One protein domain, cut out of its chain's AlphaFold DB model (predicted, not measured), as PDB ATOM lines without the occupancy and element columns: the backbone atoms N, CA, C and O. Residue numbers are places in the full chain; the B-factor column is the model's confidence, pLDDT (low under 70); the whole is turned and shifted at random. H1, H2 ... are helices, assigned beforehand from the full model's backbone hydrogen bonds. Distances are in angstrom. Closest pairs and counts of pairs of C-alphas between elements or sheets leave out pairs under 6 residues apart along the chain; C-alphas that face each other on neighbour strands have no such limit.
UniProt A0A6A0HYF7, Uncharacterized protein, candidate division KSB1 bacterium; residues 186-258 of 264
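Overview. This is residues 186 to 258 of the 264 residues of an uncharacterized protein of candidate division KSB1 bacterium (UniProt A0A6A0HYF7). A helical hairpin, H2 and H3 side by side, has a one-turn helix, H1, packed on H2; a long looped stretch, residues 186 to 204, leads into H1. The printed part has 73 residues with three named helices, in the order H1, H2, H3, and no named strand; the class is all helix, though under half of the residues are in named elements. It is compact, with a radius of gyration of the C-alphas of 12.0 A, and spans 34 by 27 by 17 A.

Arrangement. H1, residues 205 to 208, touches H2, residues 218 to 234, and H2 touches H1 with residues 224 to 229 alone; the closest C-alphas of the two, those of Ile 205 and Ser 228, are 6.0 A apart. H2 touches H3, residues 240 to 252, at a shallow tilt of 14 degrees, opposite ways, as a hairpin; the closest C-alphas, of Ala 229 and Lys 243, are 5.6 A apart. H1 and H3 are apart. In H2 and H3 every O i to N i+4 pair is within hydrogen-bond range; H1 is too short for one.

Along the chain. H1 begins at C-alpha 205 (38.767, -0.719, 47.712) and is 5.1 A long. H2 measures 24.5 A and H3 18.6 A, ending at C-alpha 252 (27.288, 3.870, 57.971).

Size, cuts and confidence. The C-alphas of Ala 186 and Lys 258, the two farthest apart, are 34.7 A apart. The printed part has no cut. H1 to H2 is a short link, H2 to H3 a tight one. Residues 186 to 194 have pLDDT under 70.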
ATOM      1  N   ALA A 186      53.228  -6.284  40.360       54.72
ATOM      2  CA  ALA A 186      52.541  -5.007  40.217       54.72
ATOM      3  C   ALA A 186      51.911  -4.490  41.519       54.72
ATOM      4  O   ALA A 186      50.804  -3.967  41.477       54.72
ATOM      5  N   ASP A 187      52.617  -4.518  42.653       54.91
ATOM      6  CA  ASP A 187      52.085  -3.875  43.860       54.91
ATOM      7  C   ASP A 187      52.218  -2.338  43.776       54.91
ATOM      8  O   ASP A 187      53.310  -1.766  43.905       54.91
ATOM      9  N   GLN A 188      51.094  -1.644  43.556       62.97
ATOM     10  CA  GLN A 188      51.000  -0.193  43.781       62.97
ATOM     11  C   GLN A 188      50.613   0.161  45.231       62.97
ATOM     12  O   GLN A 188      50.822   1.307  45.646       62.97
ATOM     13  N   CYS A 189      50.071  -0.782  46.009       66.94
ATOM     14  CA  CYS A 189      49.498  -0.594  47.341       66.94
ATOM     15  C   CYS A 189      50.081  -1.552  48.400       66.94
ATOM     16  O   CYS A 189      49.442  -2.510  48.825       66.94
ATOM     17  N   ALA A 190      51.225  -1.182  48.978       66.06
ATOM     18  CA  ALA A 190      51.825  -1.943  50.073       66.06
ATOM     19  C   ALA A 190      50.863  -2.180  51.264       66.06
ATOM     20  O   ALA A 190      50.246  -1.243  51.788       66.06
ATOM     21  N   GLY A 191      50.830  -3.419  51.773       66.31
ATOM     22  CA  GLY A 191      50.162  -3.779  53.031       66.31
ATOM     23  C   GLY A 191      48.708  -4.246  52.911       66.31
ATOM     24  O   GLY A 191      47.962  -4.111  53.886       66.31
ATOM     25  N   THR A 192      48.309  -4.778  51.756       68.69
ATOM     26  CA  THR A 192      47.006  -5.433  51.551       68.69
ATOM     27  C   THR A 192      46.814  -6.581  52.549       68.69
ATOM     28  O   THR A 192      47.743  -7.340  52.837       68.69
ATOM     29  N   VAL A 193      45.622  -6.697  53.142       69.06
ATOM     30  CA  VAL A 193      45.330  -7.763  54.109       69.06
ATOM     31  C   VAL A 193      44.991  -9.047  53.355       69.06
ATOM     32  O   VAL A 193      44.133  -9.056  52.480       69.06
ATOM     33  N   SER A 194      45.637 -10.155  53.730       67.00
ATOM     34  CA  SER A 194      45.345 -11.470  53.147       67.00
ATOM     35  C   SER A 194      43.857 -11.819  53.283       67.00
ATOM     36  O   SER A 194      43.310 -11.825  54.390       67.00
ATOM     37  N   GLY A 195      43.222 -12.128  52.149       71.25
ATOM     38  CA  GLY A 195      41.792 -12.427  52.048       71.25
ATOM     39  C   GLY A 195      40.916 -11.256  51.593       71.25
ATOM     40  O   GLY A 195      39.716 -11.463  51.405       71.25
ATOM     41  N   ASP A 196      41.483 -10.065  51.392       81.88
ATOM     42  CA  ASP A 196      40.789  -8.968  50.718       81.88
ATOM     43  C   ASP A 196      40.612  -9.269  49.221       81.88
ATOM     44  O   ASP A 196      41.455  -9.898  48.584       81.88
ATOM     45  N   VAL A 197      39.510  -8.785  48.644       84.88
ATOM     46  CA  VAL A 197      39.347  -8.752  47.186       84.88
ATOM     47  C   VAL A 197      40.145  -7.563  46.652       84.88
ATOM     48  O   VAL A 197      39.887  -6.422  47.053       84.88
ATOM     49  N   VAL A 198      41.077  -7.825  45.740       82.88
ATOM     50  CA  VAL A 198      41.923  -6.820  45.080       82.88
ATOM     51  C   VAL A 198      41.697  -6.807  43.574       82.88
ATOM     52  O   VAL A 198      41.125  -7.746  43.018       82.88
ATOM     53  N   ASP A 199      42.089  -5.715  42.921       83.81
ATOM     54  CA  ASP A 199      42.116  -5.635  41.462       83.81
ATOM     55  C   ASP A 199      43.460  -6.077  40.870       83.81
ATOM     56  O   ASP A 199      44.344  -6.532  41.581       83.81
ATOM     57  N   ALA A 200      43.623  -5.916  39.554       76.06
ATOM     58  CA  ALA A 200      44.842  -6.287  38.828       76.06
ATOM     59  C   ALA A 200      46.091  -5.449  39.188       76.06
ATOM     60  O   ALA A 200      47.074  -5.478  38.456       76.06
ATOM     61  N   THR A 201      46.032  -4.623  40.235       74.75
ATOM     62  CA  THR A 201      47.177  -3.882  40.784       74.75
ATOM     63  C   THR A 201      47.477  -4.252  42.242       74.75
ATOM     64  O   THR A 201      48.216  -3.527  42.909       74.75
ATOM     65  N   GLY A 202      46.851  -5.313  42.769       75.62
ATOM     66  CA  GLY A 202      47.011  -5.755  44.161       75.62
ATOM     67  C   GLY A 202      46.346  -4.836  45.201       75.62
ATOM     68  O   GLY A 202      46.504  -5.021  46.410       75.62
ATOM     69  N   CYS A 203      45.577  -3.829  44.768       82.06
ATOM     70  CA  CYS A 203      44.949  -2.839  45.643       82.06
ATOM     71  C   CYS A 203      43.492  -3.209  45.962       82.06
ATOM     72  O   CYS A 203      42.697  -3.475  45.060       82.06
ATOM     73  N   SER A 204      43.087  -3.132  47.232       88.31
ATOM     74  CA  SER A 204      41.681  -3.253  47.644       88.31
ATOM     75  C   SER A 204      40.942  -1.907  47.614       88.31
ATOM     76  O   SER A 204      41.536  -0.824  47.666       88.31
ATOM     77  N   ILE A 205      39.601  -1.937  47.618       92.00
ATOM     78  CA  ILE A 205      38.767  -0.719  47.712       92.00
ATOM     79  C   ILE A 205      39.130   0.122  48.953       92.00
ATOM     80  O   ILE A 205      39.096   1.355  48.904       92.00
ATOM     81  N   ALA A 206      39.506  -0.522  50.062       90.06
ATOM     82  CA  ALA A 206      39.898   0.167  51.288       90.06
ATOM     83  C   ALA A 206      41.225   0.932  51.139       90.06
ATOM     84  O   ALA A 206      41.386   1.991  51.750       90.06
ATOM     85  N   GLN A 207      42.149   0.442  50.308       89.19
ATOM     86  CA  GLN A 207      43.420   1.111  50.014       89.19
ATOM     87  C   GLN A 207      43.263   2.241  48.991       89.19
ATOM     88  O   GLN A 207      43.944   3.259  49.109       89.19
ATOM     89  N   TYR A 208      42.318   2.128  48.054       91.31
ATOM     90  CA  TYR A 208      41.950   3.238  47.165       91.31
ATOM     91  C   TYR A 208      41.236   4.373  47.898       91.31
ATOM     92  O   TYR A 208      41.454   5.557  47.618       91.31
ATOM     93  N   CYS A 209      40.390   4.023  48.867       93.69
ATOM     94  CA  CYS A 209      39.578   4.969  49.616       93.69
ATOM     95  C   CYS A 209      39.831   4.876  51.131       93.69
ATOM     96  O   CYS A 209      38.894   4.600  51.882       93.69
ATOM     97  N   PRO A 210      41.048   5.144  51.640       91.69
ATOM     98  CA  PRO A 210      41.331   4.934  53.049       91.69
ATOM     99  C   PRO A 210      40.614   5.973  53.913       91.69
ATOM    100  O   PRO A 210      40.481   7.153  53.569       91.69
ATOM    101  N   CYS A 211      40.131   5.522  55.068       89.75
ATOM    102  CA  CYS A 211      39.300   6.316  55.975       89.75
ATOM    103  C   CYS A 211      40.006   7.596  56.468       89.75
ATOM    104  O   CYS A 211      39.372   8.645  56.631       89.75
ATOM    105  N   ASP A 212      41.330   7.525  56.638       85.88
ATOM    106  CA  ASP A 212      42.164   8.582  57.218       85.88
ATOM    107  C   ASP A 212      42.684   9.614  56.197       85.88
ATOM    108  O   ASP A 212      43.407  10.539  56.567       85.88
ATOM    109  N   ASN A 213      42.252   9.551  54.929       83.81
ATOM    110  CA  ASN A 213      42.706  10.447  53.848       83.81
ATOM    111  C   ASN A 213      42.235  11.915  53.940       83.81
ATOM    112  O   ASN A 213      42.315  12.664  52.967       83.81
ATOM    113  N   GLY A 214      41.716  12.363  55.085       83.06
ATOM    114  CA  GLY A 214      41.319  13.764  55.264       83.06
ATOM    115  C   GLY A 214      40.208  14.223  54.305       83.06
ATOM    116  O   GLY A 214      40.225  15.359  53.828       83.06
ATOM    117  N   TRP A 215      39.244  13.345  54.009       91.12
ATOM    118  CA  TRP A 215      38.116  13.607  53.109       91.12
ATOM    119  C   TRP A 215      37.390  14.927  53.413       91.12
ATOM    120  O   TRP A 215      37.090  15.248  54.564       91.12
ATOM    121  N   LYS A 216      37.024  15.678  52.359       90.44
ATOM    122  CA  LYS A 216      36.331  16.982  52.479       90.44
ATOM    123  C   LYS A 216      35.023  16.896  53.274       90.44
ATOM    124  O   LYS A 216      34.641  17.851  53.952       90.44
ATOM    125  N   ASN A 217      34.312  15.784  53.128       92.81
ATOM    126  CA  ASN A 217      33.111  15.424  53.870       92.81
ATOM    127  C   ASN A 217      32.834  13.923  53.688       92.81
ATOM    128  O   ASN A 217      33.416  13.280  52.815       92.81
ATOM    129  N   HIS A 218      31.907  13.393  54.485       93.81
ATOM    130  CA  HIS A 218      31.505  11.989  54.441       93.81
ATOM    131  C   HIS A 218      30.987  11.559  53.056       93.81
ATOM    132  O   HIS A 218      31.308  10.474  52.590       93.81
ATOM    133  N   GLY A 219      30.268  12.435  52.342       95.00
ATOM    134  CA  GLY A 219      29.789  12.140  50.986       95.00
ATOM    135  C   GLY A 219      30.915  11.925  49.969       95.00
ATOM    136  O   GLY A 219      30.780  11.086  49.086       95.00
ATOM    137  N   ALA A 220      32.043  12.629  50.106       94.81
ATOM    138  CA  ALA A 220      33.210  12.439  49.245       94.81
ATOM    139  C   ALA A 220      33.870  11.067  49.464       94.81
ATOM    140  O   ALA A 220      34.247  10.425  48.489       94.81
ATOM    141  N   TYR A 221      33.950  10.607  50.718       95.56
ATOM    142  CA  TYR A 221      34.426   9.260  51.049       95.56
ATOM    143  C   TYR A 221      33.513   8.185  50.443       95.56
ATOM    144  O   TYR A 221      33.975   7.342  49.682       95.56
ATOM    145  N   VAL A 222      32.202   8.270  50.701       96.00
ATOM    146  CA  VAL A 222      31.226   7.302  50.172       96.00
ATOM    147  C   VAL A 222      31.229   7.296  48.639       96.00
ATOM    148  O   VAL A 222      31.111   6.240  48.028       96.00
ATOM    149  N   SER A 223      31.422   8.456  48.002       96.44
ATOM    150  CA  SER A 223      31.538   8.547  46.544       96.44
ATOM    151  C   SER A 223      32.802   7.883  45.995       96.44
ATOM    152  O   SER A 223      32.736   7.356  44.890       96.44
ATOM    153  N   CYS A 224      33.926   7.918  46.719       97.25
ATOM    154  CA  CYS A 224      35.129   7.176  46.335       97.25
ATOM    155  C   CYS A 224      34.848   5.678  46.371       97.25
ATOM    156  O   CYS A 224      34.988   5.013  45.351       97.25
ATOM    157  N   VAL A 225      34.342   5.181  47.507       97.06
ATOM    158  CA  VAL A 225      34.034   3.756  47.688       97.06
ATOM    159  C   VAL A 225      33.060   3.272  46.616       97.06
ATOM    160  O   VAL A 225      33.279   2.232  46.007       97.06
ATOM    161  N   ALA A 226      32.011   4.047  46.326       97.62
ATOM    162  CA  ALA A 226      31.056   3.706  45.278       97.62
ATOM    163  C   ALA A 226      31.677   3.699  43.875       97.62
ATOM    164  O   ALA A 226      31.268   2.893  43.044       97.62
ATOM    165  N   HIS A 227      32.630   4.587  43.584       97.50
ATOM    166  CA  HIS A 227      33.331   4.594  42.302       97.50
ATOM    167  C   HIS A 227      34.226   3.359  42.165       97.50
ATOM    168  O   HIS A 227      34.007   2.576  41.248       97.50
ATOM    169  N   SER A 228      35.108   3.108  43.135       95.62
ATOM    170  CA  SER A 228      35.983   1.931  43.142       95.62
ATOM    171  C   SER A 228      35.190   0.620  43.120       95.62
ATOM    172  O   SER A 228      35.520  -0.289  42.371       95.62
ATOM    173  N   ALA A 229      34.073   0.528  43.848       97.06
ATOM    174  CA  ALA A 229      33.208  -0.650  43.794       97.06
ATOM    175  C   ALA A 229      32.557  -0.860  42.410       97.06
ATOM    176  O   ALA A 229      32.309  -1.999  42.026       97.06
ATOM    177  N   ASN A 230      32.284   0.201  41.634       97.44
ATOM    178  CA  ASN A 230      31.835   0.037  40.243       97.44
ATOM    179  C   ASN A 230      32.939  -0.541  39.359       97.44
ATOM    180  O   ASN A 230      32.646  -1.393  38.523       97.44
ATOM    181  N   ASP A 231      34.179  -0.095  39.547       95.06
ATOM    182  CA  ASP A 231      35.318  -0.597  38.780       95.06
ATOM    183  C   ASP A 231      35.547  -2.087  39.074       95.06
ATOM    184  O   ASP A 231      35.702  -2.880  38.147       95.06
ATOM    185  N   PHE A 232      35.419  -2.500  40.341       94.38
ATOM    186  CA  PHE A 232      35.522  -3.906  40.754       94.38
ATOM    187  C   PHE A 232      34.397  -4.776  40.182       94.38
ATOM    188  O   PHE A 232      34.646  -5.910  39.768       94.38
ATOM    189  N   VAL A 233      33.166  -4.255  40.096       97.06
ATOM    190  CA  VAL A 233      32.081  -4.945  39.374       97.06
ATOM    191  C   VAL A 233      32.399  -5.046  37.880       97.06
ATOM    192  O   VAL A 233      32.201  -6.102  37.282       97.06
ATOM    193  N   GLY A 234      32.911  -3.973  37.270       93.81
ATOM    194  CA  GLY A 234      33.307  -3.950  35.860       93.81
ATOM    195  C   GLY A 234      34.419  -4.949  35.527       93.81
ATOM    196  O   GLY A 234      34.413  -5.524  34.439       93.81
ATOM    197  N   ALA A 235      35.322  -5.191  36.479       88.75
ATOM    198  CA  ALA A 235      36.381  -6.194  36.404       88.75
ATOM    199  C   ALA A 235      35.912  -7.621  36.760       88.75
ATOM    200  O   ALA A 235      36.662  -8.574  36.567       88.75
ATOM    201  N   GLY A 236      34.678  -7.792  37.247       92.69
ATOM    202  CA  GLY A 236      34.130  -9.095  37.638       92.69
ATOM    203  C   GLY A 236      34.658  -9.637  38.972       92.69
ATOM    204  O   GLY A 236      34.535 -10.834  39.217       92.69
ATOM    205  N   LEU A 237      35.229  -8.777  39.819       89.62
ATOM    206  CA  LEU A 237      35.831  -9.138  41.111       89.62
ATOM    207  C   LEU A 237      34.794  -9.233  42.235       89.62
ATOM    208  O   LEU A 237      34.953 -10.014  43.167       89.62
ATOM    209  N   ILE A 238      33.719  -8.449  42.130       95.12
ATOM    210  CA  ILE A 238      32.565  -8.473  43.036       95.12
ATOM    211  C   ILE A 238      31.264  -8.384  42.231       95.12
ATOM    212  O   ILE A 238      31.228  -7.925  41.088       95.12
ATOM    213  N   THR A 239      30.160  -8.791  42.840       97.56
ATOM    214  CA  THR A 239      28.809  -8.687  42.287       97.56
ATOM    215  C   THR A 239      28.180  -7.316  42.552       97.56
ATOM    216  O   THR A 239      28.560  -6.590  43.471       97.56
ATOM    217  N   GLU A 240      27.138  -6.965  41.788       97.19
ATOM    218  CA  GLU A 240      26.325  -5.763  42.059       97.19
ATOM    219  C   GLU A 240      25.693  -5.775  43.463       97.19
ATOM    220  O   GLU A 240      25.482  -4.717  44.057       97.19
ATOM    221  N   THR A 241      25.415  -6.962  44.011       97.25
ATOM    222  CA  THR A 241      24.917  -7.120  45.385       97.25
ATOM    223  C   THR A 241      25.998  -6.754  46.400       97.25
ATOM    224  O   THR A 241      25.761  -5.894  47.244       97.25
ATOM    225  N   GLU A 242      27.196  -7.332  46.275       96.69
ATOM    226  CA  GLU A 242      28.334  -7.053  47.167       96.69
ATOM    227  C   GLU A 242      28.747  -5.581  47.111       96.69
ATOM    228  O   GLU A 242      28.996  -4.964  48.144       96.69
ATOM    229  N   LYS A 243      28.720  -4.962  45.925       96.94
ATOM    230  CA  LYS A 243      28.880  -3.509  45.780       96.94
ATOM    231  C   LYS A 243      27.855  -2.735  46.614       96.94
ATOM    232  O   LYS A 243      28.207  -1.741  47.248       96.94
ATOM    233  N   GLY A 244      26.588  -3.151  46.595       96.50
ATOM    234  CA  GLY A 244      25.528  -2.540  47.397       96.50
ATOM    235  C   GLY A 244      25.824  -2.601  48.896       96.50
ATOM    236  O   GLY A 244      25.654  -1.593  49.590       96.50
ATOM    237  N   ASP A 245      26.324  -3.741  49.371       96.88
ATOM    238  CA  ASP A 245      26.702  -3.957  50.769       96.88
ATOM    239  C   ASP A 245      27.910  -3.091  51.158       96.88
ATOM    240  O   ASP A 245      27.812  -2.299  52.097       96.88
ATOM    241  N   ILE A 246      28.987  -3.110  50.364       96.31
ATOM    242  CA  ILE A 246      30.202  -2.299  50.572       96.31
ATOM    243  C   ILE A 246      29.869  -0.802  50.662       96.31
ATOM    244  O   ILE A 246      30.312  -0.096  51.573       96.31
ATOM    245  N   VAL A 247      29.054  -0.288  49.735       96.69
ATOM    246  CA  VAL A 247      28.656   1.130  49.730       96.69
ATOM    247  C   VAL A 247      27.748   1.460  50.919       96.69
ATOM    248  O   VAL A 247      27.842   2.553  51.484       96.69
ATOM    249  N   SER A 248      26.889   0.526  51.331       96.94
ATOM    250  CA  SER A 248      26.010   0.698  52.493       96.94
ATOM    251  C   SER A 248      26.791   0.728  53.805       96.94
ATOM    252  O   SER A 248      26.512   1.574  54.658       96.94
ATOM    253  N   GLU A 249      27.798  -0.131  53.961       95.75
ATOM    254  CA  GLU A 249      28.718  -0.113  55.101       95.75
ATOM    255  C   GLU A 249      29.525   1.189  55.143       95.75
ATOM    256  O   GLU A 249      29.591   1.859  56.180       95.75
ATOM    257  N   ALA A 250      30.051   1.629  53.997       95.00
ATOM    258  CA  ALA A 250      30.751   2.906  53.893       95.00
ATOM    259  C   ALA A 250      29.861   4.092  54.300       95.00
ATOM    260  O   ALA A 250      30.329   4.990  55.007       95.00
ATOM    261  N   ALA A 251      28.577   4.080  53.929       95.44
ATOM    262  CA  ALA A 251      27.601   5.101  54.321       95.44
ATOM    263  C   ALA A 251      27.261   5.094  55.825       95.44
ATOM    264  O   ALA A 251      26.799   6.103  56.362       95.44
ATOM    265  N   GLN A 252      27.484   3.978  56.522       95.62
ATOM    266  CA  GLN A 252      27.288   3.870  57.971       95.62
ATOM    267  C   GLN A 252      28.557   4.213  58.766       95.62
ATOM    268  O   GLN A 252      28.461   4.603  59.931       95.62
ATOM    269  N   SER A 253      29.730   4.132  58.135       93.25
ATOM    270  CA  SER A 253      31.024   4.439  58.752       93.25
ATOM    271  C   SER A 253      31.154   5.893  59.230       93.25
ATOM    272  O   SER A 253      30.393   6.782  58.835       93.25
ATOM    273  N   ASP A 254      32.167   6.167  60.056       92.38
ATOM    274  CA  ASP A 254      32.518   7.527  60.493       92.38
ATOM    275  C   ASP A 254      33.582   8.215  59.619       92.38
ATOM    276  O   ASP A 254      33.972   9.358  59.882       92.38
ATOM    277  N   CYS A 255      34.015   7.570  58.535       90.38
ATOM    278  CA  CYS A 255      35.036   8.091  57.631       90.38
ATOM    279  C   CYS A 255      34.590   9.397  56.961       90.38
ATOM    280  O   CYS A 255      33.454   9.541  56.510       90.38
ATOM    281  N   GLY A 256      35.466  10.404  56.930       84.81
ATOM    282  CA  GLY A 256      35.146  11.727  56.377       84.81
ATOM    283  C   GLY A 256      34.113  12.552  57.164       84.81
ATOM    284  O   GLY A 256      33.780  13.668  56.750       84.81
ATOM    285  N   LYS A 257      33.608  12.070  58.312       88.50
ATOM    286  CA  LYS A 257      32.854  12.910  59.254       88.50
ATOM    287  C   LYS A 257      33.849  13.748  60.061       88.50
ATOM    288  O   LYS A 257      34.870  13.252  60.533       88.50
ATOM    289  N   LYS A 258      33.565  15.041  60.258       71.69
ATOM    290  CA  LYS A 258      34.349  15.851  61.204       71.69
ATOM    291  C   LYS A 258      34.178  15.224  62.586       71.69
ATOM    292  O   LYS A 258      33.044  15.161  63.057       71.69
TER     293      LYS A 258